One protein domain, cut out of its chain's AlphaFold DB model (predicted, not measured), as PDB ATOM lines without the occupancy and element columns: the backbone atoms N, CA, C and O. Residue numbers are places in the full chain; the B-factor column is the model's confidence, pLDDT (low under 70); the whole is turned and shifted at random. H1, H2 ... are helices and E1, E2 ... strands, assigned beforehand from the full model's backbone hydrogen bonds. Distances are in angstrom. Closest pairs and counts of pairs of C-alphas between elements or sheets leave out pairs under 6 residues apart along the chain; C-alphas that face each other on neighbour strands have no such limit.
ATOM      1  N   VAL A   3     185.662 258.619 210.046       88.06
ATOM      2  CA  VAL A   3     184.596 259.573 210.341       88.06
ATOM      3  C   VAL A   3     184.721 260.735 209.363       88.06
ATOM      4  O   VAL A   3     185.771 261.376 209.297       88.06
ATOM      5  N   GLU A   4     183.653 261.007 208.627       90.12
ATOM      6  CA  GLU A   4     183.537 262.136 207.705       90.12
ATOM      7  C   GLU A   4     182.478 263.107 208.237       90.12
ATOM      8  O   GLU A   4     181.426 262.704 208.734       90.12
ATOM      9  N   SER A   5     182.781 264.395 208.174       83.38
ATOM     10  CA  SER A   5     181.862 265.501 208.420       83.38
ATOM     11  C   SER A   5     182.034 266.490 207.271       83.38
ATOM     12  O   SER A   5     183.105 266.533 206.683       83.38
ATOM     13  N   GLY A   6     181.008 267.267 206.917       83.75
ATOM     14  CA  GLY A   6     181.004 268.048 205.667       83.75
ATOM     15  C   GLY A   6     182.278 268.867 205.398       83.75
ATOM     16  O   GLY A   6     182.702 268.962 204.252       83.75
ATOM     17  N   ASP A   7     182.921 269.376 206.453       79.38
ATOM     18  CA  ASP A   7     184.126 270.206 206.362       79.38
ATOM     19  C   ASP A   7     185.453 269.441 206.590       79.38
ATOM     20  O   ASP A   7     186.529 270.044 206.550       79.38
ATOM     21  N   GLY A   8     185.429 268.126 206.841       89.50
ATOM     22  CA  GLY A   8     186.645 267.349 207.087       89.50
ATOM     23  C   GLY A   8     186.454 265.858 207.378       89.50
ATOM     24  O   GLY A   8     185.381 265.369 207.711       89.50
ATOM     25  N   GLU A   9     187.552 265.113 207.315       93.56
ATOM     26  CA  GLU A   9     187.594 263.690 207.636       93.56
ATOM     27  C   GLU A   9     188.670 263.375 208.676       93.56
ATOM     28  O   GLU A   9     189.728 264.003 208.746       93.56
ATOM     29  N   CYS A  10     188.436 262.343 209.478       94.31
ATOM     30  CA  CYS A  10     189.475 261.756 210.308       94.31
ATOM     31  C   CYS A  10     189.350 260.237 210.386       94.31
ATOM     32  O   CYS A  10     188.298 259.646 210.141       94.31
ATOM     33  N   LYS A  11     190.466 259.586 210.706       94.06
ATOM     34  CA  LYS A  11     190.544 258.142 210.892       94.06
ATOM     35  C   LYS A  11     191.147 257.824 212.246       94.06
ATOM     36  O   LYS A  11     192.133 258.444 212.632       94.06
ATOM     37  N   PHE A  12     190.593 256.819 212.909       92.69
ATOM     38  CA  PHE A  12     191.063 256.292 214.185       92.69
ATOM     39  C   PHE A  12     191.425 254.812 214.066       92.69
ATOM     40  O   PHE A  12     190.709 254.039 213.415       92.69
ATOM     41  N   TRP A  13     192.506 254.419 214.733       91.56
ATOM     42  CA  TRP A  13     192.737 253.034 215.132       91.56
ATOM     43  C   TRP A  13     191.770 252.669 216.258       91.56
ATOM     44  O   TRP A  13     191.368 253.542 217.021       91.56
ATOM     45  N   LEU A  14     191.369 251.399 216.346       88.19
ATOM     46  CA  LEU A  14     190.512 250.917 217.438       88.19
ATOM     47  C   LEU A  14     191.326 250.260 218.565       88.19
ATOM     48  O   LEU A  14     190.875 250.245 219.705       88.19
ATOM     49  N   ASN A  15     192.536 249.764 218.273       85.69
ATOM     50  CA  ASN A  15     193.440 249.184 219.267       85.69
ATOM     51  C   ASN A  15     194.913 249.572 218.999       85.69
ATOM     52  O   ASN A  15     195.496 249.051 218.048       85.69
ATOM     53  N   PRO A  16     195.528 250.445 219.817       89.19
ATOM     54  CA  PRO A  16     194.874 251.333 220.782       89.19
ATOM     55  C   PRO A  16     194.033 252.408 220.070       89.19
ATOM     56  O   PRO A  16     194.350 252.798 218.942       89.19
ATOM     57  N   VAL A  17     192.979 252.912 220.729       90.00
ATOM     58  CA  VAL A  17     192.174 254.028 220.198       90.00
ATOM     59  C   VAL A  17     193.054 255.263 220.070       90.00
ATOM     60  O   VAL A  17     193.426 255.868 221.069       90.00
ATOM     61  N   THR A  18     193.431 255.595 218.837       92.62
ATOM     62  CA  THR A  18     194.355 256.693 218.527       92.62
ATOM     63  C   THR A  18     194.042 257.285 217.158       92.62
ATOM     64  O   THR A  18     193.588 256.586 216.246       92.62
ATOM     65  N   LEU A  19     194.276 258.588 216.998       93.56
ATOM     66  CA  LEU A  19     194.111 259.273 215.718       93.56
ATOM     67  C   LEU A  19     195.160 258.784 214.704       93.56
ATOM     68  O   LEU A  19     196.358 258.966 214.898       93.56
ATOM     69  N   ALA A  20     194.700 258.214 213.595       94.50
ATOM     70  CA  ALA A  20     195.536 257.737 212.496       94.50
ATOM     71  C   ALA A  20     195.735 258.801 211.406       94.50
ATOM     72  O   ALA A  20     196.815 258.924 210.832       94.50
ATOM     73  N   ARG A  21     194.681 259.567 211.092       93.94
ATOM     74  CA  ARG A  21     194.710 260.632 210.078       93.94
ATOM     75  C   ARG A  21     193.699 261.716 210.424       93.94
ATOM     76  O   ARG A  21     192.595 261.401 210.853       93.94
ATOM     77  N   ASN A  22     194.051 262.969 210.171       94.19
ATOM     78  CA  ASN A  22     193.132 264.103 210.215       94.19
ATOM     79  C   ASN A  22     193.292 264.941 208.944       94.19
ATOM     80  O   ASN A  22     194.414 265.277 208.566       94.19
ATOM     81  N   HIS A  23     192.174 265.296 208.321       93.06
ATOM     82  CA  HIS A  23     192.094 266.269 207.250       93.06
ATOM     83  C   HIS A  23     190.925 267.224 207.517       93.06
ATOM     84  O   HIS A  23     189.768 266.851 207.372       93.06
ATOM     85  N   GLY A  24     191.225 268.456 207.930       91.88
ATOM     86  CA  GLY A  24     190.214 269.506 208.109       91.88
ATOM     87  C   GLY A  24     189.398 269.447 209.406       91.88
ATOM     88  O   GLY A  24     188.761 270.439 209.745       91.88
ATOM     89  N   MET A  25     189.461 268.367 210.198       91.88
ATOM     90  CA  MET A  25     188.739 268.312 211.477       91.88
ATOM     91  C   MET A  25     189.425 269.167 212.547       91.88
ATOM     92  O   MET A  25     190.653 269.144 212.715       91.88
ATOM     93  N   SER A  26     188.611 269.886 213.325       92.56
ATOM     94  CA  SER A  26     189.087 270.674 214.458       92.56
ATOM     95  C   SER A  26     189.613 269.764 215.575       92.56
ATOM     96  O   SER A  26     189.091 268.677 215.830       92.56
ATOM     97  N   ALA A  27     190.621 270.227 216.320       91.50
ATOM     98  CA  ALA A  27     191.152 269.472 217.458       91.50
ATOM     99  C   ALA A  27     190.096 269.220 218.554       91.50
ATOM    100  O   ALA A  27     190.196 268.251 219.305       91.50
ATOM    101  N   VAL A  28     189.088 270.093 218.668       93.50
ATOM    102  CA  VAL A  28     187.978 269.926 219.616       93.50
ATOM    103  C   VAL A  28     187.094 268.755 219.201       93.50
ATOM    104  O   VAL A  28     186.753 267.933 220.049       93.50
ATOM    105  N   ASP A  29     186.759 268.648 217.919       92.12
ATOM    106  CA  ASP A  29     185.884 267.584 217.430       92.12
ATOM    107  C   ASP A  29     186.603 266.241 217.385       92.12
ATOM    108  O   ASP A  29     186.026 265.239 217.793       92.12
ATOM    109  N   ILE A  30     187.896 266.229 217.052       93.19
ATOM    110  CA  ILE A  30     188.734 265.028 217.165       93.19
ATOM    111  C   ILE A  30     188.705 264.470 218.586       93.19
ATOM    112  O   ILE A  30     188.485 263.278 218.753       93.19
ATOM    113  N   ARG A  31     188.862 265.315 219.614       93.31
ATOM    114  CA  ARG A  31     188.814 264.862 221.015       93.31
ATOM    115  C   ARG A  31     187.444 264.314 221.412       93.31
ATOM    116  O   ARG A  31     187.365 263.359 222.179       93.31
ATOM    117  N   LYS A  32     186.355 264.904 220.906       92.62
ATOM    118  CA  LYS A  32     185.001 264.370 221.132       92.62
ATOM    119  C   LYS A  32     184.838 263.003 220.470       92.62
ATOM    120  O   LYS A  32     184.321 262.088 221.099       92.62
ATOM    121  N   LEU A  33     185.293 262.866 219.225       90.31
ATOM    122  CA  LEU A  33     185.231 261.615 218.473       90.31
ATOM    123  C   LEU A  33     186.085 260.529 219.124       90.31
ATOM    124  O   LEU A  33     185.595 259.428 219.333       90.31
ATOM    125  N   GLU A  34     187.313 260.850 219.524       91.38
ATOM    126  CA  GLU A  34     188.206 259.934 220.237       91.38
ATOM    127  C   GLU A  34     187.542 259.383 221.502       91.38
ATOM    128  O   GLU A  34     187.536 258.174 221.723       91.38
ATOM    129  N   ARG A  35     186.885 260.250 222.282       92.44
ATOM    130  CA  ARG A  35     186.121 259.837 223.462       92.44
ATOM    131  C   ARG A  35     184.952 258.915 223.108       92.44
ATOM    132  O   ARG A  35     184.769 257.904 223.773       92.44
ATOM    133  N   LEU A  36     184.186 259.225 222.062       90.19
ATOM    134  CA  LEU A  36     183.069 258.379 221.622       90.19
ATOM    135  C   LEU A  36     183.537 256.998 221.146       90.19
ATOM    136  O   LEU A  36     182.887 255.996 221.443       90.19
ATOM    137  N   VAL A  37     184.667 256.945 220.436       88.81
ATOM    138  CA  VAL A  37     185.291 255.695 219.988       88.81
ATOM    139  C   VAL A  37     185.782 254.887 221.190       88.81
ATOM    140  O   VAL A  37     185.546 253.684 221.263       88.81
ATOM    141  N   TYR A  38     186.398 255.556 222.165       89.69
ATOM    142  CA  TYR A  38     186.883 254.930 223.393       89.69
ATOM    143  C   TYR A  38     185.762 254.430 224.314       89.69
ATOM    144  O   TYR A  38     185.930 253.425 224.994       89.69
ATOM    145  N   GLU A  39     184.611 255.104 224.349       91.75
ATOM    146  CA  GLU A  39     183.466 254.712 225.182       91.75
ATOM    147  C   GLU A  39     182.682 253.522 224.603       91.75
ATOM    148  O   GLU A  39     181.910 252.889 225.324       91.75
ATOM    149  N   ARG A  40     182.853 253.202 223.311       87.25
ATOM    150  CA  ARG A  40     182.074 252.160 222.616       87.25
ATOM    151  C   ARG A  40     182.932 251.129 221.862       87.25
ATOM    152  O   ARG A  40     182.581 250.783 220.737       87.25
ATOM    153  N   PRO A  41     184.014 250.586 222.444       79.25
ATOM    154  CA  PRO A  41     184.942 249.728 221.716       79.25
ATOM    155  C   PRO A  41     184.254 248.455 221.211       79.25
ATOM    156  O   PRO A  41     184.385 248.138 220.038       79.25
ATOM    157  N   THR A  42     183.455 247.775 222.041       82.81
ATOM    158  CA  THR A  42     182.804 246.500 221.684       82.81
ATOM    159  C   THR A  42     181.938 246.612 220.432       82.81
ATOM    160  O   THR A  42     182.155 245.881 219.476       82.81
ATOM    161  N   PHE A  43     181.032 247.592 220.386       85.88
ATOM    162  CA  PHE A  43     180.160 247.818 219.228       85.88
ATOM    163  C   PHE A  43     180.955 248.133 217.950       85.88
ATOM    164  O   PHE A  43     180.593 247.715 216.853       85.88
ATOM    165  N   LEU A  44     182.041 248.895 218.087       84.94
ATOM    166  CA  LEU A  44     182.869 249.303 216.958       84.94
ATOM    167  C   LEU A  44     183.755 248.165 216.440       84.94
ATOM    168  O   LEU A  44     183.983 248.097 215.234       84.94
ATOM    169  N   PHE A  45     184.227 247.282 217.323       82.69
ATOM    170  CA  PHE A  45     184.934 246.060 216.946       82.69
ATOM    171  C   PHE A  45     184.002 245.056 216.278       82.69
ATOM    172  O   PHE A  45     184.330 244.596 215.195       82.69
ATOM    173  N   GLU A  46     182.812 244.809 216.834       85.25
ATOM    174  CA  GLU A  46     181.810 243.926 216.219       85.25
ATOM    175  C   GLU A  46     181.491 244.360 214.783       85.25
ATOM    176  O   GLU A  46     181.544 243.562 213.854       85.25
ATOM    177  N   LYS A  47     181.244 245.658 214.567       84.31
ATOM    178  CA  LYS A  47     180.971 246.193 213.224       84.31
ATOM    179  C   LYS A  47     182.172 246.129 212.288       84.31
ATOM    180  O   LYS A  47     181.990 246.035 211.077       84.31
ATOM    181  N   TYR A  48     183.384 246.240 212.824       82.88
ATOM    182  CA  TYR A  48     184.596 246.088 212.031       82.88
ATOM    183  C   TYR A  48     184.795 244.632 211.602       82.88
ATOM    184  O   TYR A  48     185.066 244.394 210.428       82.88
ATOM    185  N   ASP A  49     184.610 243.684 212.519       79.94
ATOM    186  CA  ASP A  49     184.726 242.251 212.248       79.94
ATOM    187  C   ASP A  49     183.652 241.787 211.251       79.94
ATOM    188  O   ASP A  49     183.978 241.060 210.312       79.94
ATOM    189  N   ASP A  50     182.413 242.286 211.382       79.06
ATOM    190  CA  ASP A  50     181.335 242.094 210.399       79.06
ATOM    191  C   ASP A  50     181.788 242.540 208.995       79.06
ATOM    192  O   ASP A  50     181.656 241.793 208.031       79.06
ATOM    193  N   PHE A  51     182.363 243.745 208.878       78.62
ATOM    194  CA  PHE A  51     182.796 244.321 207.599       78.62
ATOM    195  C   PHE A  51     184.025 243.627 206.989       78.62
ATOM    196  O   PHE A  51     184.193 243.649 205.776       78.62
ATOM    197  N   GLN A  52     184.929 243.066 207.800       72.81
ATOM    198  CA  GLN A  52     186.104 242.335 207.294       72.81
ATOM    199  C   GLN A  52     185.782 240.896 206.870       72.81
ATOM    200  O   GLN A  52     186.585 240.278 206.174       72.81
ATOM    201  N   SER A  53     184.656 240.351 207.330       67.50
ATOM    202  CA  SER A  53     184.258 238.961 207.080       67.50
ATOM    203  C   SER A  53     183.397 238.788 205.819       67.50
ATOM    204  O   SER A  53     182.975 237.665 205.533       67.50
ATOM    205  N   GLU A  54     183.145 239.873 205.081       52.47
ATOM    206  CA  GLU A  54     182.343 239.954 203.847       52.47
ATOM    207  C   GLU A  54     183.235 240.266 202.630       52.47
ATOM    208  O   GLU A  54     183.087 239.569 201.598       52.47
TER     209      GLU A  54
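AT A GLANCE: This is residues 3 to 54 of the 54 residues of an uncharacterized protein of Comamonadaceae bacterium CG_4_9_14_0_8_um_filter_57_21 (UniProt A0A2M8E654). A small sheet of three strands, E1, E2 and E3, has the helix H1 packed over one face, and a second helix, H2, turns away from the end of H1 to make a corner with it. H2 only grazes the sheet, and its last residues, 49 to 52, stick out from the body together with the tail, residues 53 to 54. The printed part has 52 residues with three named strands and then two named helices, in the order E1, E2, E3, H1, H2; the sheet runs E1, E2, E3 and is antiparallel. The class is mixed, helices and strands. The whole is only just compact, close to loose, with a radius of gyration of the C-alphas of 11.6 A and spans of 32 by 22 by 15 A.

IN THESE COORDINATES: Strand E2, residues 8 to 14, is 19.8 A from first to last C-alpha. E3, residues 17 to 23, is 17.8 A long. E1, residues 3 to 5, is short, 6.8 A, and begins with C-alpha 3 at (184.596, 259.573, 210.341). Helix H1, residues 27 to 39, is 18.3 A long, with C-alpha 27 at (191.152, 269.472, 217.458). H2, residues 41 to 52, is 16.2 A long and ends with C-alpha 52 at (186.104, 242.335, 207.294).

HOW THE PARTS SIT: The sheet is a meander, each strand the antiparallel neighbour of the one before, with E2 as inner strand and E1 and E3 as edge strands that are apart. E1 and E2 form a hairpin at 163 degrees, with N 3 and O 10 within hydrogen-bond range at 2.8 A. E2 and E3 form a hairpin at 160 degrees, with N 11 and O 21 at 2.8 A and N 9 and O 23 at 2.8 A. H1 is on the sheet at a height of 9.0 A, over E2 and E3, and the two layers are this helix and the sheet. On the local plane its line stands at 33 degrees to E2, only just slantwise to the strands. The closest C-alphas of H1 and E3 are those of Tyr 38 and Val 17, 6.2 A apart. H2 only grazes the sheet, with its residues 41 to 48; its closest C-alphas to E2 are those of Pro 41 and Leu 14, 7.1 A apart. H1 and H2 are close but not clearly touching, with the C-alphas of Val 37 and Leu 44 closest at 7.5 A. Their lines are about perpendicular, at 88 degrees. In H1 and H2 every O i to N i+4 pair is within hydrogen-bond range.

THE WHOLE: The two C-alphas farthest apart are those of Val 28 and Glu 54, 34.3 A. The printed part has no cut, and its four links, E1 to E2, E2 to E3, E3 to H1 and H1 to H2, are tight. Residues 49 to 54 stand free, of which 49 to 52 belong to H2. The mean pLDDT of the printed part is 87.5, and residues 53 to 54 are under 70.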